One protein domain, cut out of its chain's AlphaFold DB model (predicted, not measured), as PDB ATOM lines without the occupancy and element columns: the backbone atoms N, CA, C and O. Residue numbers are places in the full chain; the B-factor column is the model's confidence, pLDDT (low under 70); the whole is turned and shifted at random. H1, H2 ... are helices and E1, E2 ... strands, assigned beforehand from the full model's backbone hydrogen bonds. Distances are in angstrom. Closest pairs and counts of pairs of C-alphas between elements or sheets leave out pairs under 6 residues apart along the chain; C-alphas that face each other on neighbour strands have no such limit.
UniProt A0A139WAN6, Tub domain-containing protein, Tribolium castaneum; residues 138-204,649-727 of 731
ATOM      1  N   GLU A 138     239.248 188.300 174.598       93.75
ATOM      2  CA  GLU A 138     239.914 187.869 175.826       93.75
ATOM      3  C   GLU A 138     239.115 188.303 177.066       93.75
ATOM      4  O   GLU A 138     238.364 189.284 177.057       93.75
ATOM      5  N   VAL A 139     239.224 187.499 178.125       94.81
ATOM      6  CA  VAL A 139     238.517 187.654 179.397       94.81
ATOM      7  C   VAL A 139     239.542 187.643 180.528       94.81
ATOM      8  O   VAL A 139     239.897 186.579 181.040       94.81
ATOM      9  N   THR A 140     240.030 188.820 180.920       93.31
ATOM     10  CA  THR A 140     240.974 188.983 182.039       93.31
ATOM     11  C   THR A 140     240.246 189.127 183.373       93.31
ATOM     12  O   THR A 140     239.075 189.509 183.434       93.31
ATOM     13  N   SER A 141     240.952 188.876 184.479       92.38
ATOM     14  CA  SER A 141     240.455 189.164 185.830       92.38
ATOM     15  C   SER A 141     241.501 189.813 186.736       92.38
ATOM     16  O   SER A 141     242.707 189.793 186.465       92.38
ATOM     17  N   ASN A 142     241.037 190.376 187.852       89.38
ATOM     18  CA  ASN A 142     241.902 190.625 189.000       89.38
ATOM     19  C   ASN A 142     242.275 189.298 189.697       89.38
ATOM     20  O   ASN A 142     241.582 188.295 189.558       89.38
ATOM     21  N   ILE A 143     243.348 189.300 190.495       85.50
ATOM     22  CA  ILE A 143     243.909 188.095 191.149       85.50
ATOM     23  C   ILE A 143     242.841 187.284 191.917       85.50
ATOM     24  O   ILE A 143     242.839 186.056 191.890       85.50
ATOM     25  N   TRP A 144     241.881 187.971 192.543       84.62
ATOM     26  CA  TRP A 144     240.790 187.378 193.327       84.62
ATOM     27  C   TRP A 144     239.641 186.770 192.497       84.62
ATOM     28  O   TRP A 144     238.733 186.153 193.062       84.62
ATOM     29  N   GLY A 145     239.612 186.977 191.176       88.38
ATOM     30  CA  GLY A 145     238.493 186.581 190.315       88.38
ATOM     31  C   GLY A 145     237.170 187.259 190.697       88.38
ATOM     32  O   GLY A 145     236.113 186.626 190.626       88.38
ATOM     33  N   THR A 146     237.211 188.507 191.175       89.19
ATOM     34  CA  THR A 146     236.039 189.296 191.613       89.19
ATOM     35  C   THR A 146     235.657 190.418 190.647       89.19
ATOM     36  O   THR A 146     234.481 190.775 190.601       89.19
ATOM     37  N   LYS A 147     236.589 190.926 189.833       91.44
ATOM     38  CA  LYS A 147     236.337 191.852 188.713       91.44
ATOM     39  C   LYS A 147     236.945 191.226 187.449       91.44
ATOM     40  O   LYS A 147     238.121 190.870 187.462       91.44
ATOM     41  N   PHE A 148     236.151 191.075 186.391       94.62
ATOM     42  CA  PHE A 148     236.560 190.555 185.080       94.62
ATOM     43  C   PHE A 148     236.281 191.590 183.996       94.62
ATOM     44  O   PHE A 148     235.187 192.157 183.985       94.62
ATOM     45  N   LYS A 149     237.217 191.785 183.069       94.69
ATOM     46  CA  LYS A 149     237.027 192.576 181.843       94.69
ATOM     47  C   LYS A 149     236.844 191.632 180.653       94.69
ATOM     48  O   LYS A 149     237.367 190.522 180.669       94.69
ATOM     49  N   ILE A 150     236.071 192.061 179.659       95.62
ATOM     50  CA  ILE A 150     235.814 191.328 178.416       95.62
ATOM     51  C   ILE A 150     236.131 192.280 177.262       95.62
ATOM     52  O   ILE A 150     235.441 193.289 177.089       95.62
ATOM     53  N   HIS A 151     237.154 191.967 176.469       91.12
ATOM     54  CA  HIS A 151     237.640 192.839 175.396       91.12
ATOM     55  C   HIS A 151     237.780 192.115 174.062       91.12
ATOM     56  O   HIS A 151     238.239 190.977 174.001       91.12
ATOM     57  N   GLY A 152     237.363 192.783 172.986       91.31
ATOM     58  CA  GLY A 152     237.575 192.316 171.621       91.31
ATOM     59  C   GLY A 152     239.045 192.413 171.222       91.31
ATOM     60  O   GLY A 152     239.682 193.436 171.461       91.31
ATOM     61  N   LEU A 153     239.551 191.347 170.602       88.38
ATOM     62  CA  LEU A 153     240.883 191.297 169.988       88.38
ATOM     63  C   LEU A 153     240.788 191.359 168.455       88.38
ATOM     64  O   LEU A 153     241.580 192.040 167.809       88.38
ATOM     65  N   ALA A 154     239.778 190.714 167.864       86.06
ATOM     66  CA  ALA A 154     239.543 190.764 166.424       86.06
ATOM     67  C   ALA A 154     238.985 192.127 165.969       86.06
ATOM     68  O   ALA A 154     238.097 192.694 166.602       86.06
ATOM     69  N   THR A 155     239.420 192.603 164.798       79.50
ATOM     70  CA  THR A 155     239.068 193.917 164.209       79.50
ATOM     71  C   THR A 155     237.570 194.162 164.000       79.50
ATOM     72  O   THR A 155     237.138 195.306 163.881       79.50
ATOM     73  N   LEU A 156     236.756 193.105 163.962       80.50
ATOM     74  CA  LEU A 156     235.298 193.184 163.839       80.50
ATOM     75  C   LEU A 156     234.576 193.285 165.197       80.50
ATOM     76  O   LEU A 156     233.342 193.362 165.217       80.50
ATOM     77  N   VAL A 157     235.296 193.243 166.322       83.88
ATOM     78  CA  VAL A 157     234.760 193.121 167.686       83.88
ATOM     79  C   VAL A 157     235.179 194.337 168.530       83.88
ATOM     80  O   VAL A 157     236.367 194.635 168.605       83.88
ATOM     81  N   PRO A 158     234.249 195.061 169.189       84.75
ATOM     82  CA  PRO A 158     234.595 196.212 170.025       84.75
ATOM     83  C   PRO A 158     235.633 195.916 171.115       84.75
ATOM     84  O   PRO A 158     235.499 194.949 171.863       84.75
ATOM     85  N   ALA A 159     236.619 196.812 171.251       86.12
ATOM     86  CA  ALA A 159     237.697 196.710 172.238       86.12
ATOM     87  C   ALA A 159     237.187 196.580 173.686       86.12
ATOM     88  O   ALA A 159     237.784 195.867 174.476       86.12
ATOM     89  N   ASN A 160     236.046 197.187 174.027       90.44
ATOM     90  CA  ASN A 160     235.306 196.890 175.255       90.44
ATOM     91  C   ASN A 160     233.980 196.202 174.888       90.44
ATOM     92  O   ASN A 160     233.190 196.758 174.119       90.44
ATOM     93  N   LEU A 161     233.749 194.999 175.426       92.44
ATOM     94  CA  LEU A 161     232.483 194.257 175.319       92.44
ATOM     95  C   LEU A 161     231.691 194.240 176.633       92.44
ATOM     96  O   LEU A 161     230.484 193.962 176.610       92.44
ATOM     97  N   GLY A 162     232.363 194.487 177.760       94.12
ATOM     98  CA  GLY A 162     231.756 194.595 179.078       94.12
ATOM     99  C   GLY A 162     232.658 194.203 180.251       94.12
ATOM    100  O   GLY A 162     233.803 193.777 180.100       94.12
ATOM    101  N   GLN A 163     232.095 194.312 181.454       95.38
ATOM    102  CA  GLN A 163     232.718 193.965 182.730       95.38
ATOM    103  C   GLN A 163     231.765 193.111 183.577       95.38
ATOM    104  O   GLN A 163     230.568 193.396 183.658       95.38
ATOM    105  N   VAL A 164     232.299 192.105 184.277       95.19
ATOM    106  CA  VAL A 164     231.573 191.329 185.297       95.19
ATOM    107  C   VAL A 164     232.192 191.597 186.664       95.19
ATOM    108  O   VAL A 164     233.390 191.406 186.861       95.19
ATOM    109  N   THR A 165     231.376 192.017 187.627       93.25
ATOM    110  CA  THR A 165     231.820 192.396 188.976       93.25
ATOM    111  C   THR A 165     231.026 191.627 190.025       93.25
ATOM    112  O   THR A 165     229.799 191.628 189.997       93.25
ATOM    113  N   TYR A 166     231.710 190.989 190.970       90.00
ATOM    114  CA  TYR A 166     231.108 190.210 192.050       90.00
ATOM    115  C   TYR A 166     231.404 190.869 193.399       90.00
ATOM    116  O   TYR A 166     232.542 190.807 193.870       90.00
ATOM    117  N   LYS A 167     230.392 191.452 194.052       84.81
ATOM    118  CA  LYS A 167     230.568 192.027 195.395       84.81
ATOM    119  C   LYS A 167     230.752 190.894 196.411       84.81
ATOM    120  O   LYS A 167     229.980 189.932 196.456       84.81
ATOM    121  N   THR A 168     231.811 190.976 197.209       67.12
ATOM    122  CA  THR A 168     232.151 189.984 198.236       67.12
ATOM    123  C   THR A 168     231.300 190.203 199.483       67.12
ATOM    124  O   THR A 168     231.453 191.220 200.154       67.12
ATOM    125  N   SER A 169     230.425 189.252 199.830       60.22
ATOM    126  CA  SER A 169     229.713 189.308 201.114       60.22
ATOM    127  C   SER A 169     230.706 189.123 202.262       60.22
ATOM    128  O   SER A 169     231.241 188.029 202.449       60.22
ATOM    129  N   LEU A 170     230.919 190.191 203.037       58.09
ATOM    130  CA  LEU A 170     231.825 190.242 204.194       58.09
ATOM    131  C   LEU A 170     231.486 189.218 205.293       58.09
ATOM    132  O   LEU A 170     232.318 188.938 206.147       58.09
ATOM    133  N   LEU A 171     230.266 188.671 205.280       56.06
ATOM    134  CA  LEU A 171     229.759 187.731 206.284       56.06
ATOM    135  C   LEU A 171     229.573 186.304 205.740       56.06
ATOM    136  O   LEU A 171     229.008 185.470 206.438       56.06
ATOM    137  N   HIS A 172     229.997 186.021 204.499       54.12
ATOM    138  CA  HIS A 172     229.882 184.735 203.777       54.12
ATOM    139  C   HIS A 172     228.475 184.113 203.606       54.12
ATOM    140  O   HIS A 172     228.318 183.225 202.771       54.12
ATOM    141  N   LEU A 173     227.461 184.576 204.340       48.38
ATOM    142  CA  LEU A 173     226.119 183.984 204.429       48.38
ATOM    143  C   LEU A 173     225.116 184.506 203.383       48.38
ATOM    144  O   LEU A 173     224.013 183.976 203.285       48.38
ATOM    145  N   GLN A 174     225.455 185.544 202.612       56.06
ATOM    146  CA  GLN A 174     224.553 186.117 201.604       56.06
ATOM    147  C   GLN A 174     224.839 185.559 200.197       56.06
ATOM    148  O   GLN A 174     226.009 185.356 199.851       56.06
ATOM    149  N   PRO A 175     223.808 185.392 199.341       60.09
ATOM    150  CA  PRO A 175     223.995 185.137 197.915       60.09
ATOM    151  C   PRO A 175     224.932 186.172 197.277       60.09
ATOM    152  O   PRO A 175     224.836 187.369 197.551       60.09
ATOM    153  N   ARG A 176     225.848 185.712 196.417       67.69
ATOM    154  CA  ARG A 176     226.810 186.591 195.737       67.69
ATOM    155  C   ARG A 176     226.069 187.558 194.816       67.69
ATOM    156  O   ARG A 176     225.384 187.117 193.899       67.69
ATOM    157  N   GLN A 177     226.259 188.857 195.028       86.31
ATOM    158  CA  GLN A 177     225.792 189.884 194.102       86.31
ATOM    159  C   GLN A 177     226.765 189.984 192.924       86.31
ATOM    160  O   GLN A 177     227.965 190.192 193.113       86.31
ATOM    161  N   MET A 178     226.238 189.831 191.717       91.75
ATOM    162  CA  MET A 178     226.941 189.868 190.441       91.75
ATOM    163  C   MET A 178     226.304 190.963 189.582       91.75
ATOM    164  O   MET A 178     225.126 190.882 189.232       91.75
ATOM    165  N   THR A 179     227.092 191.980 189.246       94.69
ATOM    166  CA  THR A 179     226.718 193.080 188.352       94.69
ATOM    167  C   THR A 179     227.486 192.945 187.047       94.69
ATOM    168  O   THR A 179     228.697 192.715 187.047       94.69
ATOM    169  N   LEU A 180     226.775 193.099 185.939       96.19
ATOM    170  CA  LEU A 180     227.303 193.071 184.587       96.19
ATOM    171  C   LEU A 180     227.107 194.461 183.986       96.19
ATOM    172  O   LEU A 180     226.023 195.032 184.106       96.19
ATOM    173  N   VAL A 181     228.133 194.982 183.326       95.88
ATOM    174  CA  VAL A 181     228.056 196.197 182.507       95.88
ATOM    175  C   VAL A 181     228.425 195.765 181.099       95.88
ATOM    176  O   VAL A 181     229.578 195.426 180.864       95.88
ATOM    177  N   MET A 182     227.452 195.675 180.193       94.69
ATOM    178  CA  MET A 182     227.653 195.083 178.863       94.69
ATOM    179  C   MET A 182     227.469 196.124 177.764       94.69
ATOM    180  O   MET A 182     226.457 196.824 177.736       94.69
ATOM    181  N   THR A 183     228.419 196.210 176.840       91.69
ATOM    182  CA  THR A 183     228.398 197.191 175.747       91.69
ATOM    183  C   THR A 183     227.349 196.821 174.687       91.69
ATOM    184  O   THR A 183     227.269 195.666 174.258       91.69
ATOM    185  N   GLU A 184     226.547 197.794 174.244       89.50
ATOM    186  CA  GLU A 184     225.577 197.662 173.146       89.50
ATOM    187  C   GLU A 184     226.332 197.415 171.831       89.50
ATOM    188  O   GLU A 184     227.069 198.276 171.341       89.50
ATOM    189  N   LEU A 185     226.151 196.222 171.257       85.75
ATOM    190  CA  LEU A 185     226.716 195.863 169.959       85.75
ATOM    191  C   LEU A 185     225.743 196.287 168.855       85.75
ATOM    192  O   LEU A 185     224.607 195.817 168.804       85.75
ATOM    193  N   ARG A 186     226.193 197.189 167.981       78.06
ATOM    194  CA  ARG A 186     225.445 197.698 166.824       78.06
ATOM    195  C   ARG A 186     226.353 197.786 165.613       78.06
ATOM    196  O   ARG A 186     227.477 198.272 165.732       78.06
ATOM    197  N   ASP A 187     225.819 197.397 164.462       68.44
ATOM    198  CA  ASP A 187     226.517 197.477 163.177       68.44
ATOM    199  C   ASP A 187     226.810 198.940 162.770       68.44
ATOM    200  O   ASP A 187     227.785 199.202 162.073       68.44
ATOM    201  N   ASP A 188     226.033 199.910 163.278       65.62
ATOM    202  CA  ASP A 188     226.203 201.349 162.997       65.62
ATOM    203  C   ASP A 188     227.441 201.992 163.665       65.62
ATOM    204  O   ASP A 188     227.724 203.167 163.431       65.62
ATOM    205  N   PHE A 189     228.140 201.282 164.562       65.12
ATOM    206  CA  PHE A 189     229.219 201.844 165.387       65.12
ATOM    207  C   PHE A 189     230.584 201.288 164.954       65.12
ATOM    208  O   PHE A 189     230.867 200.123 165.257       65.12
ATOM    209  N   PRO A 190     231.474 202.098 164.342       61.12
ATOM    210  CA  PRO A 190     232.764 201.621 163.849       61.12
ATOM    211  C   PRO A 190     233.621 201.027 164.973       61.12
ATOM    212  O   PRO A 190     233.634 201.519 166.107       61.12
ATOM    213  N   VAL A 191     234.352 199.953 164.673       62.72
ATOM    214  CA  VAL A 191     235.274 199.299 165.617       62.72
ATOM    215  C   VAL A 191     236.584 200.089 165.673       62.72
ATOM    216  O   VAL A 191     237.632 199.663 165.207       62.72
ATOM    217  N   VAL A 192     236.493 201.299 166.222       59.28
ATOM    218  CA  VAL A 192     237.656 202.112 166.583       59.28
ATOM    219  C   VAL A 192     238.251 201.535 167.876       59.28
ATOM    220  O   VAL A 192     237.484 201.309 168.821       59.28
ATOM    221  N   PRO A 193     239.573 201.292 167.951       60.62
ATOM    222  CA  PRO A 193     240.249 200.999 169.210       60.62
ATOM    223  C   PRO A 193     240.060 202.164 170.187       60.62
ATOM    224  O   PRO A 193     240.300 203.315 169.829       60.62
ATOM    225  N   ASP A 194     239.622 201.881 171.411       62.28
ATOM    226  CA  ASP A 194     239.457 202.905 172.444       62.28
ATOM    227  C   ASP A 194     240.836 203.248 173.048       62.28
ATOM    228  O   ASP A 194     241.411 202.403 173.739       62.28
ATOM    229  N   PRO A 195     241.386 204.460 172.826       60.09
ATOM    230  CA  PRO A 195     242.716 204.833 173.314       60.09
ATOM    231  C   PRO A 195     242.775 204.994 174.841       60.09
ATOM    232  O   PRO A 195     243.860 205.154 175.400       60.09
ATOM    233  N   ASN A 196     241.630 204.974 175.529       58.59
ATOM    234  CA  ASN A 196     241.538 205.010 176.984       58.59
ATOM    235  C   ASN A 196     241.298 203.625 177.608       58.59
ATOM    236  O   ASN A 196     241.388 203.500 178.833       58.59
ATOM    237  N   PHE A 197     241.040 202.582 176.814       66.19
ATOM    238  CA  PHE A 197     240.819 201.235 177.331       66.19
ATOM    239  C   PHE A 197     242.137 200.489 177.574       66.19
ATOM    240  O   PHE A 197     242.913 200.233 176.657       66.19
ATOM    241  N   ASN A 198     242.362 200.065 178.820       69.25
ATOM    242  CA  ASN A 198     243.466 199.176 179.185       69.25
ATOM    243  C   ASN A 198     242.906 197.883 179.828       69.25
ATOM    244  O   ASN A 198     242.257 197.971 180.880       69.25
ATOM    245  N   PRO A 199     243.141 196.690 179.240       67.00
ATOM    246  CA  PRO A 199     242.636 195.417 179.767       67.00
ATOM    247  C   PRO A 199     243.387 194.925 181.011       67.00
ATOM    248  O   PRO A 199     242.817 194.196 181.822       67.00
ATOM    249  N   ASN A 200     244.647 195.338 181.183       68.44
ATOM    250  CA  ASN A 200     245.505 194.945 182.301       68.44
ATOM    251  C   ASN A 200     245.328 195.846 183.529       68.44
ATOM    252  O   ASN A 200     245.506 195.391 184.658       68.44
ATOM    253  N   LEU A 201     244.936 197.109 183.329       70.81
ATOM    254  CA  LEU A 201     244.680 198.043 184.419       70.81
ATOM    255  C   LEU A 201     243.324 197.747 185.082       70.81
ATOM    256  O   LEU A 201     242.285 198.295 184.704       70.81
ATOM    257  N   PHE A 202     243.323 196.876 186.087       70.50
ATOM    258  CA  PHE A 202     242.233 196.796 187.058       70.50
ATOM    259  C   PHE A 202     242.403 197.936 188.060       70.50
ATOM    260  O   PHE A 202     243.035 197.761 189.094       70.50
ATOM    261  N   SER A 203     241.858 199.110 187.738       52.31
ATOM    262  CA  SER A 203     241.831 200.247 188.654       52.31
ATOM    263  C   SER A 203     241.117 199.866 189.956       52.31
ATOM    264  O   SER A 203     239.947 199.452 189.965       52.31
ATOM    265  N   GLU A 204     241.864 199.991 191.053       48.34
ATOM    266  CA  GLU A 204     241.365 199.861 192.424       48.34
ATOM    267  C   GLU A 204     240.598 201.133 192.838       48.34
ATOM    268  O   GLU A 204     239.660 201.042 193.620       48.34
ATOM    269  N   GLN A 649     229.082 207.440 171.806       59.91
ATOM    270  CA  GLN A 649     229.379 206.530 172.905       59.91
ATOM    271  C   GLN A 649     228.461 205.312 172.769       59.91
ATOM    272  O   GLN A 649     227.235 205.458 172.700       59.91
ATOM    273  N   ARG A 650     229.048 204.110 172.680       74.19
ATOM    274  CA  ARG A 650     228.270 202.864 172.714       74.19
ATOM    275  C   ARG A 650     227.486 202.850 174.022       74.19
ATOM    276  O   ARG A 650     228.037 203.162 175.074       74.19
ATOM    277  N   ARG A 651     226.196 202.520 173.960       84.62
ATOM    278  CA  ARG A 651     225.383 202.426 175.177       84.62
ATOM    279  C   ARG A 651     225.863 201.257 176.023       84.62
ATOM    280  O   ARG A 651     226.343 200.263 175.487       84.62
ATOM    281  N   GLU A 652     225.661 201.343 177.328       90.00
ATOM    282  CA  GLU A 652     225.943 200.245 178.246       90.00
ATOM    283  C   GLU A 652     224.656 199.739 178.897       90.00
ATOM    284  O   GLU A 652     223.745 200.503 179.232       90.00
ATOM    285  N   PHE A 653     224.583 198.425 179.076       93.44
ATOM    286  CA  PHE A 653     223.504 197.741 179.768       93.44
ATOM    287  C   PHE A 653     224.009 197.257 181.124       93.44
ATOM    288  O   PHE A 653     224.703 196.243 181.212       93.44
ATOM    289  N   VAL A 654     223.636 197.981 182.180       95.12
ATOM    290  CA  VAL A 654     223.809 197.513 183.558       95.12
ATOM    291  C   VAL A 654     222.736 196.465 183.859       95.12
ATOM    292  O   VAL A 654     221.544 196.691 183.628       95.12
ATOM    293  N   MET A 655     223.170 195.304 184.337       96.50
ATOM    294  CA  MET A 655     222.336 194.146 184.658       96.50
ATOM    295  C   MET A 655     222.835 193.480 185.941       96.50
ATOM    296  O   MET A 655     224.012 193.591 186.290       96.50
ATOM    297  N   HIS A 656     221.959 192.751 186.629       94.50
ATOM    298  CA  HIS A 656     222.291 192.077 187.886       94.50
ATOM    299  C   HIS A 656     221.797 190.631 187.877       94.50
ATOM    300  O   HIS A 656     220.861 190.289 187.144       94.50
ATOM    301  N   ASN A 657     222.398 189.775 188.705       93.69
ATOM    302  CA  ASN A 657     221.825 188.458 188.944       93.69
ATOM    303  C   ASN A 657     220.483 188.564 189.679       93.69
ATOM    304  O   ASN A 657     220.301 189.382 190.580       93.69
ATOM    305  N   LYS A 658     219.567 187.663 189.334       93.50
ATOM    306  CA  LYS A 658     218.329 187.443 190.072       93.50
ATOM    307  C   LYS A 658     218.647 186.947 191.484       93.50
ATOM    308  O   LYS A 658     219.523 186.095 191.665       93.50
ATOM    309  N   ALA A 659     217.928 187.463 192.477       90.69
ATOM    310  CA  ALA A 659     217.961 186.913 193.826       90.69
ATOM    311  C   ALA A 659     217.200 185.570 193.859       90.69
ATOM    312  O   ALA A 659     216.123 185.480 193.264       90.69
ATOM    313  N   PRO A 660     217.721 184.527 194.531       89.69
ATOM    314  CA  PRO A 660     216.984 183.283 194.708       89.69
ATOM    315  C   PRO A 660     215.750 183.516 195.587       89.69
ATOM    316  O   PRO A 660     215.785 184.306 196.532       89.69
ATOM    317  N   MET A 661     214.666 182.810 195.287       89.56
ATOM    318  CA  MET A 661     213.421 182.864 196.049       89.56
ATOM    319  C   MET A 661     213.436 181.787 197.134       89.56
ATOM    320  O   MET A 661     213.922 180.679 196.902       89.56
ATOM    321  N   TRP A 662     212.894 182.096 198.309       90.88
ATOM    322  CA  TRP A 662     212.646 181.087 199.335       90.88
ATOM    323  C   TRP A 662     211.530 180.145 198.874       90.88
ATOM    324  O   TRP A 662     210.448 180.607 198.510       90.88
ATOM    325  N   ASN A 663     211.784 178.839 198.894       88.38
ATOM    326  CA  ASN A 663     210.767 177.818 198.679       88.38
ATOM    327  C   ASN A 663     210.399 177.184 200.025       88.38
ATOM    328  O   ASN A 663     211.203 176.477 200.632       88.38
ATOM    329  N   GLU A 664     209.168 177.413 200.480       92.88
ATOM    330  CA  GLU A 664     208.661 176.892 201.754       92.88
ATOM    331  C   GLU A 664     208.598 175.357 201.787       92.88
ATOM    332  O   GLU A 664     208.796 174.761 202.845       92.88
ATOM    333  N   ASN A 665     208.381 174.699 200.643       90.69
ATOM    334  CA  ASN A 665     208.275 173.241 200.566       90.69
ATOM    335  C   ASN A 665     209.634 172.530 200.661       90.69
ATOM    336  O   ASN A 665     209.686 171.413 201.168       90.69
ATOM    337  N   SER A 666     210.716 173.151 200.179       88.12
ATOM    338  CA  SER A 666     212.080 172.598 200.259       88.12
ATOM    339  C   SER A 666     212.931 173.211 201.376       88.12
ATOM    340  O   SER A 666     213.992 172.674 201.674       88.12
ATOM    341  N   GLN A 667     212.481 174.311 201.997       90.81
ATOM    342  CA  GLN A 667     213.239 175.111 202.971       90.81
ATOM    343  C   GLN A 667     214.591 175.612 202.411       90.81
ATOM    344  O   GLN A 667     215.585 175.721 203.132       90.81
ATOM    345  N   VAL A 668     214.638 175.911 201.107       85.06
ATOM    346  CA  VAL A 668     215.854 176.309 200.376       85.06
ATOM    347  C   VAL A 668     215.607 177.564 199.534       85.06
ATOM    348  O   VAL A 668     214.546 177.753 198.939       85.06
ATOM    349  N   TYR A 669     216.628 178.423 199.449       86.75
ATOM    350  CA  TYR A 669     216.691 179.523 198.486       86.75
ATOM    351  C   TYR A 669     217.084 178.997 197.100       86.75
ATOM    352  O   TYR A 669     218.227 178.594 196.891       86.75
ATOM    353  N   GLN A 670     216.158 179.037 196.142       88.81
ATOM    354  CA  GLN A 670     216.332 178.477 194.799       88.81
ATOM    355  C   GLN A 670     215.918 179.447 193.680       88.81
ATOM    356  O   GLN A 670     215.175 180.405 193.887       88.81
ATOM    357  N   LEU A 671     216.408 179.188 192.468       92.12
ATOM    358  CA  LEU A 671     215.966 179.834 191.228       92.12
ATOM    359  C   LEU A 671     215.239 178.789 190.373       92.12
ATOM    360  O   LEU A 671     215.686 177.645 190.298       92.12
ATOM    361  N   ASP A 672     214.136 179.171 189.729       92.88
ATOM    362  CA  ASP A 672     213.438 178.292 188.785       92.88
ATOM    363  C   ASP A 672     214.088 178.374 187.399       92.88
ATOM    364  O   ASP A 672     213.959 179.373 186.693       92.88
ATOM    365  N   PHE A 673     214.785 177.307 187.011       94.75
ATOM    366  CA  PHE A 673     215.415 177.156 185.698       94.75
ATOM    367  C   PHE A 673     214.524 176.426 184.673       94.75
ATOM    368  O   PHE A 673     215.004 176.082 183.591       94.75
ATOM    369  N   GLY A 674     213.257 176.122 184.984       92.88
ATOM    370  CA  GLY A 674     212.339 175.426 184.072       92.88
ATOM    371  C   GLY A 674     212.842 174.047 183.622       92.88
ATOM    372  O   GLY A 674     212.660 173.664 182.467       92.88
ATOM    373  N   GLY A 675     213.567 173.341 184.498       93.12
ATOM    374  CA  GLY A 675     214.211 172.054 184.202       93.12
ATOM    375  C   GLY A 675     215.477 172.127 183.332       93.12
ATOM    376  O   GLY A 675     216.023 171.087 182.976       93.12
ATOM    377  N   ARG A 676     215.977 173.324 182.982       92.56
ATOM    378  CA  ARG A 676     217.200 173.501 182.167       92.56
ATOM    379  C   ARG A 676     218.502 173.225 182.918       92.56
ATOM    380  O   ARG A 676     219.533 173.019 182.287       92.56
ATOM    381  N   VAL A 677     218.468 173.262 184.243       94.94
ATOM    382  CA  VAL A 677     219.613 173.052 185.134       94.94
ATOM    383  C   VAL A 677     219.256 171.879 186.036       94.94
ATOM    384  O   VAL A 677     218.231 171.934 186.713       94.94
ATOM    385  N   THR A 678     220.062 170.814 186.007       93.88
ATOM    386  CA  THR A 678     219.773 169.546 186.706       93.88
ATOM    387  C   THR A 678     220.624 169.341 187.954       93.88
ATOM    388  O   THR A 678     220.231 168.578 188.829       93.88
ATOM    389  N   GLN A 679     221.762 170.037 188.077       92.25
ATOM    390  CA  GLN A 679     222.644 169.937 189.242       92.25
ATOM    391  C   GLN A 679     222.675 171.230 190.055       92.25
ATOM    392  O   GLN A 679     222.872 172.323 189.517       92.25
ATOM    393  N   GLU A 680     222.581 171.101 191.378       88.75
ATOM    394  CA  GLU A 680     222.807 172.201 192.314       88.75
ATOM    395  C   GLU A 680     224.252 172.718 192.234       88.75
ATOM    396  O   GLU A 680     225.223 171.956 192.211       88.75
ATOM    397  N   SER A 681     224.420 174.042 192.191       89.19
ATOM    398  CA  SER A 681     225.740 174.663 192.230       89.19
ATOM    399  C   SER A 681     225.672 176.140 192.596       89.19
ATOM    400  O   SER A 681     224.834 176.875 192.082       89.19
ATOM    401  N   ALA A 682     226.666 176.617 193.352       85.69
ATOM    402  CA  ALA A 682     226.927 178.049 193.535       85.69
ATOM    403  C   ALA A 682     227.363 178.771 192.237       85.69
ATOM    404  O   ALA A 682     227.586 179.980 192.257       85.69
ATOM    405  N   LYS A 683     227.507 178.035 191.122       89.38
ATOM    406  CA  LYS A 683     227.685 178.568 189.764       89.38
ATOM    407  C   LYS A 683     226.360 178.850 189.041       89.38
ATOM    408  O   LYS A 683     226.403 179.457 187.978       89.38
ATOM    409  N   ASN A 684     225.216 178.383 189.539       93.62
ATOM    410  CA  ASN A 684     223.938 178.530 188.840       93.62
ATOM    411  C   ASN A 684     223.399 179.956 189.035       93.62
ATOM    412  O   ASN A 684     223.237 180.397 190.172       93.62
ATOM    413  N   PHE A 685     223.103 180.675 187.950       95.00
ATOM    414  CA  PHE A 685     222.582 182.043 188.011       95.00
ATOM    415  C   PHE A 685     221.605 182.364 186.874       95.00
ATOM    416  O   PHE A 685     221.623 181.766 185.797       95.00
ATOM    417  N   GLN A 686     220.776 183.377 187.110       96.88
ATOM    418  CA  GLN A 686     219.939 184.031 186.107       96.88
ATOM    419  C   GLN A 686     220.250 185.527 186.130       96.88
ATOM    420  O   GLN A 686     220.473 186.070 187.210       96.88
ATOM    421  N   ILE A 687     220.268 186.190 184.974       97.12
ATOM    422  CA  ILE A 687     220.450 187.645 184.858       97.12
ATOM    423  C   ILE A 687     219.132 188.276 184.437       97.12
ATOM    424  O   ILE A 687     218.502 187.817 183.477       97.12
ATOM    425  N   GLU A 688     218.745 189.351 185.120       95.12
ATOM    426  CA  GLU A 688     217.564 190.134 184.767       95.12
ATOM    427  C   GLU A 688     217.928 191.514 184.213       95.12
ATOM    428  O   GLU A 688     218.820 192.210 184.702       95.12
ATOM    429  N   PHE A 689     217.188 191.919 183.182       94.75
ATOM    430  CA  PHE A 689     217.247 193.235 182.563       94.75
ATOM    431  C   PHE A 689     215.822 193.733 182.342       94.75
ATOM    432  O   PHE A 689     214.992 193.032 181.762       94.75
ATOM    433  N   ARG A 690     215.513 194.945 182.822       92.44
ATOM    434  CA  ARG A 690     214.175 195.567 182.708       92.44
ATOM    435  C   ARG A 690     213.026 194.651 183.183       92.44
ATOM    436  O   ARG A 690     211.971 194.603 182.557       92.44
ATOM    437  N   GLY A 691     213.248 193.906 184.271       90.25
ATOM    438  CA  GLY A 691     212.265 192.976 184.848       90.25
ATOM    439  C   GLY A 691     212.031 191.692 184.042       90.25
ATOM    440  O   GLY A 691     211.017 191.029 184.241       90.25
ATOM    441  N   LYS A 692     212.932 191.344 183.115       93.69
ATOM    442  CA  LYS A 692     212.897 190.091 182.350       93.69
ATOM    443  C   LYS A 692     214.198 189.323 182.516       93.69
ATOM    444  O   LYS A 692     215.275 189.909 182.440       93.69
ATOM    445  N   GLN A 693     214.096 188.008 182.665       95.56
ATOM    446  CA  GLN A 693     215.232 187.099 182.577       95.56
ATOM    447  C   GLN A 693     215.775 187.094 181.139       95.56
ATOM    448  O   GLN A 693     215.070 186.711 180.208       95.56
ATOM    449  N   VAL A 694     217.023 187.532 180.966       97.06
ATOM    450  CA  VAL A 694     217.698 187.659 179.656       97.06
ATOM    451  C   VAL A 694     218.858 186.683 179.476       97.06
ATOM    452  O   VAL A 694     219.313 186.471 178.356       97.06
ATOM    453  N   MET A 695     219.322 186.052 180.553       97.81
ATOM    454  CA  MET A 695     220.331 184.993 180.518       97.81
ATOM    455  C   MET A 695     220.081 184.023 181.672       97.81
ATOM    456  O   MET A 695     219.710 184.446 182.769       97.81
ATOM    457  N   GLN A 696     220.314 182.734 181.447       97.12
ATOM    458  CA  GLN A 696     220.492 181.758 182.516       97.12
ATOM    459  C   GLN A 696     221.651 180.821 182.216       97.12
ATOM    460  O   GLN A 696     221.878 180.422 181.072       97.12
ATOM    461  N   PHE A 697     222.365 180.468 183.276       97.44
ATOM    462  CA  PHE A 697     223.506 179.578 183.240       97.44
ATOM    463  C   PHE A 697     223.452 178.642 184.444       97.44
ATOM    464  O   PHE A 697     223.185 179.078 185.567       97.44
ATOM    465  N   GLY A 698     223.739 177.362 184.240       95.75
ATOM    466  CA  GLY A 698     223.820 176.416 185.345       95.75
ATOM    467  C   GLY A 698     224.322 175.043 184.935       95.75
ATOM    468  O   GLY A 698     224.474 174.733 183.754       95.75
ATOM    469  N   ARG A 699     224.645 174.232 185.939       94.75
ATOM    470  CA  ARG A 699     225.276 172.929 185.753       94.75
ATOM    471  C   ARG A 699     224.269 171.849 185.357       94.75
ATOM    472  O   ARG A 699     223.172 171.760 185.912       94.75
ATOM    473  N   ILE A 700     224.690 171.004 184.427       95.06
ATOM    474  CA  ILE A 700     224.012 169.761 184.065       95.06
ATOM    475  C   ILE A 700     224.990 168.585 184.155       95.06
ATOM    476  O   ILE A 700     226.178 168.743 184.454       95.06
ATOM    477  N   ASP A 701     224.476 167.390 183.921       90.44
ATOM    478  CA  ASP A 701     225.233 166.145 183.952       90.44
ATOM    479  C   ASP A 701     226.259 166.043 182.805       90.44
ATOM    480  O   ASP A 701     226.223 166.799 181.832       90.44
ATOM    481  N   GLY A 702     227.228 165.128 182.931       87.31
ATOM    482  CA  GLY A 702     228.285 164.948 181.922       87.31
ATOM    483  C   GLY A 702     229.315 166.088 181.855       87.31
ATOM    484  O   GLY A 702     229.776 166.426 180.771       87.31
ATOM    485  N   ASN A 703     229.648 166.696 183.002       88.12
ATOM    486  CA  ASN A 703     230.591 167.824 183.144       88.12
ATOM    487  C   ASN A 703     230.254 169.062 182.276       88.12
ATOM    488  O   ASN A 703     231.128 169.853 181.918       88.12
ATOM    489  N   ALA A 704     228.971 169.236 181.953       93.62
ATOM    490  CA  ALA A 704     228.473 170.275 181.062       93.62
ATOM    491  C   ALA A 704     227.629 171.332 181.798       93.62
ATOM    492  O   ALA A 704     227.282 171.209 182.977       93.62
ATOM    493  N   TYR A 705     227.292 172.399 181.079       96.50
ATOM    494  CA  TYR A 705     226.469 173.501 181.564       96.50
ATOM    495  C   TYR A 705     225.450 173.917 180.499       96.50
ATOM    496  O   TYR A 705     225.765 173.989 179.303       96.50
ATOM    497  N   THR A 706     224.230 174.248 180.910       96.94
ATOM    498  CA  THR A 706     223.305 174.988 180.049       96.94
ATOM    499  C   THR A 706     223.643 176.472 180.072       96.94
ATOM    500  O   THR A 706     224.058 177.031 181.085       96.94
ATOM    501  N   LEU A 707     223.487 177.096 178.907       97.81
ATOM    502  CA  LEU A 707     223.566 178.534 178.709       97.81
ATOM    503  C   LEU A 707     222.465 178.892 177.715       97.81
ATOM    504  O   LEU A 707     222.578 178.549 176.537       97.81
ATOM    505  N   ASP A 708     221.424 179.557 178.206       97.25
ATOM    506  CA  ASP A 708     220.374 180.166 177.392       97.25
ATOM    507  C   ASP A 708     220.489 181.692 177.550       97.25
ATOM    508  O   ASP A 708     220.628 182.190 178.670       97.25
ATOM    509  N   PHE A 709     220.425 182.451 176.455       97.06
ATOM    510  CA  PHE A 709     220.515 183.914 176.475       97.06
ATOM    511  C   PHE A 709     219.598 184.554 175.425       97.06
ATOM    512  O   PHE A 709     219.148 183.903 174.483       97.06
ATOM    513  N   GLN A 710     219.299 185.835 175.621       95.81
ATOM    514  CA  GLN A 710     218.480 186.682 174.756       95.81
ATOM    515  C   GLN A 710     219.093 188.089 174.684       95.81
ATOM    516  O   GLN A 710     220.009 188.419 175.441       95.81
ATOM    517  N   TYR A 711     218.553 188.945 173.811       93.69
ATOM    518  CA  TYR A 711     218.883 190.373 173.781       93.69
ATOM    519  C   TYR A 711     218.807 190.983 175.204       93.69
ATOM    520  O   TYR A 711     217.787 190.796 175.876       93.69
ATOM    521  N   PRO A 712     219.833 191.721 175.677       93.62
ATOM    522  CA  PRO A 712     220.892 192.363 174.888       93.62
ATOM    523  C   PRO A 712     222.164 191.532 174.623       93.62
ATOM    524  O   PRO A 712     223.103 192.064 174.039       93.62
ATOM    525  N   PHE A 713     222.241 190.262 175.033       95.25
ATOM    526  CA  PHE A 713     223.468 189.469 174.884       95.25
ATOM    527  C   PHE A 713     223.693 188.942 173.461       95.25
ATOM    528  O   PHE A 713     222.819 188.301 172.874       95.25
ATOM    529  N   SER A 714     224.922 189.106 172.966       94.25
ATOM    530  CA  SER A 714     225.495 188.265 171.906       94.25
ATOM    531  C   SER A 714     226.051 186.947 172.465       94.25
ATOM    532  O   SER A 714     226.316 186.832 173.664       94.25
ATOM    533  N   ALA A 715     226.295 185.962 171.591       94.81
ATOM    534  CA  ALA A 715     226.886 184.677 171.982       94.81
ATOM    535  C   ALA A 715     228.275 184.831 172.635       94.81
ATOM    536  O   ALA A 715     228.534 184.215 173.667       94.81
ATOM    537  N   LEU A 716     229.135 185.698 172.080       95.19
ATOM    538  CA  LEU A 716     230.462 186.019 172.628       95.19
ATOM    539  C   LEU A 716     230.363 186.578 174.055       95.19
ATOM    540  O   LEU A 716     231.032 186.087 174.962       95.19
ATOM    541  N   GLN A 717     229.486 187.563 174.272       96.38
ATOM    542  CA  GLN A 717     229.270 188.169 175.588       96.38
ATOM    543  C   GLN A 717     228.696 187.165 176.597       96.38
ATOM    544  O   GLN A 717     229.206 187.061 177.711       96.38
ATOM    545  N   ALA A 718     227.674 186.392 176.217       97.56
ATOM    546  CA  ALA A 718     227.086 185.372 177.085       97.56
ATOM    547  C   ALA A 718     228.104 184.276 177.464       97.56
ATOM    548  O   ALA A 718     228.134 183.827 178.611       97.56
ATOM    549  N   PHE A 719     228.968 183.875 176.526       97.75
ATOM    550  CA  PHE A 719     230.011 182.881 176.773       97.75
ATOM    551  C   PHE A 719     231.120 183.416 177.684       97.75
ATOM    552  O   PHE A 719     231.465 182.756 178.661       97.75
ATOM    553  N   ALA A 720     231.612 184.635 177.449       96.94
ATOM    554  CA  ALA A 720     232.608 185.283 178.305       96.94
ATOM    555  C   ALA A 720     232.135 185.420 179.767       96.94
ATOM    556  O   ALA A 720     232.872 185.098 180.702       96.94
ATOM    557  N   VAL A 721     230.871 185.813 179.970       96.69
ATOM    558  CA  VAL A 721     230.230 185.866 181.298       96.69
ATOM    559  C   VAL A 721     230.156 184.473 181.942       96.69
ATOM    560  O   VAL A 721     230.414 184.331 183.140       96.69
ATOM    561  N   ALA A 722     229.842 183.430 181.165       96.62
ATOM    562  CA  ALA A 722     229.826 182.053 181.655       96.62
ATOM    563  C   ALA A 722     231.230 181.562 182.059       96.62
ATOM    564  O   ALA A 722     231.379 181.024 183.157       96.62
ATOM    565  N   LEU A 723     232.264 181.801 181.242       95.31
ATOM    566  CA  LEU A 723     233.657 181.440 181.551       95.31
ATOM    567  C   LEU A 723     234.136 182.092 182.854       95.31
ATOM    568  O   LEU A 723     234.651 181.398 183.732       95.31
ATOM    569  N   ALA A 724     233.877 183.393 183.031       92.94
ATOM    570  CA  ALA A 724     234.193 184.112 184.265       92.94
ATOM    571  C   ALA A 724     233.595 183.424 185.511       92.94
ATOM    572  O   ALA A 724     234.280 183.234 186.518       92.94
ATOM    573  N   ASN A 725     232.333 182.991 185.436       91.25
ATOM    574  CA  ASN A 725     231.627 182.313 186.529       91.25
ATOM    575  C   ASN A 725     232.028 180.836 186.731       91.25
ATOM    576  O   ASN A 725     231.958 180.317 187.847       91.25
ATOM    577  N   VAL A 726     232.458 180.132 185.680       87.00
ATOM    578  CA  VAL A 726     232.873 178.719 185.771       87.00
ATOM    579  C   VAL A 726     234.168 178.545 186.572       87.00
ATOM    580  O   VAL A 726     234.421 177.451 187.088       87.00
ATOM    581  N   THR A 727     234.957 179.603 186.729       76.62
ATOM    582  CA  THR A 727     236.262 179.560 187.394       76.62
ATOM    583  C   THR A 727     236.198 179.110 188.855       76.62
ATOM    584  O   THR A 727     235.319 179.486 189.633       76.62
TER     585      THR A 727
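This is residues 138 to 204 and 649 to 727 of the 731 residues of the protein "Tub domain-containing protein" of Tribolium castaneum (UniProt A0A139WAN6). An eight-stranded sheet, curled like part of a barrel but left open between its edge strands E1 and E10, wraps round one helix, H1. The small hairpin E6 and E7 lies at one end of the long axis, away from H1. The printed part has 146 residues, with ten named strands, E1 to E10, followed by H1; the large sheet runs E1, E2, E3, E4, E5, E8, E9, E10, antiparallel throughout. The class is mostly strand, with under half of the residues in named elements. The whole is compact, with a radius of gyration of the C-alphas of 16.2 A, yet elongated, spanning 53 by 32 by 32 A.

E1, residues 138 to 141, E2, 147 to 152, E3, 162 to 167, and E4, 177 to 183, form a meander, each strand the antiparallel neighbour of the one before, in successive hairpins. N 140 and O 149 are 3.2 A apart, N 148 and O 164 2.8 A, and N 163 and O 181 2.8 A. E5, residues 652 to 657, is staggered: it pairs with E4 over 652 to 656, N 655 and O 180 being 2.9 A apart, and with E8, residues 685 to 689, over 656 to 657, with N 688 and O 656 3.1 A apart. E6, residues 661 to 663, and E7, 668 to 670, form a separate hairpin, with N 663 and O 668 3.0 A apart. E8, E9, residues 692 to 700, and E10, 704 to 709, form a second meander of two hairpins; N 687 and O 695 are 2.9 A apart, N 696 and O 708 2.8 A. E9 bends by 51 degrees at residue 695. The twisted sheet curls round H1, residues 715 to 726, which is on one face of it in two layers, helix and sheet. The closest C-alphas of E1 and H1, Val 139 and Ala 720, are 6.5 A apart; those of E10 and H1, Phe 709 and Ala 718, 6.8 A. In H1 every O i to N i+4 pair is within hydrogen-bond range.

E1 begins at C-alpha 138, (239.914, 187.869, 175.826). From first to last C-alpha, E4 measures 19.9 A and E9 23.2 A. H1 measures 16.2 A and ends at C-alpha 726, (232.873, 178.719, 185.771).

The C-alphas farthest apart, Pro 195 and Asn 665, are 54.1 A apart. Residues 205 to 648 are not printed, and C-alphas 204 and 649 are 23.9 A apart across this cut. The link from E7 to E8, 14 residues, is long. Mean pLDDT of the printed part is 86.0; it is under 70 at residues 168 to 176, 187 to 200, 203 to 204 and 649.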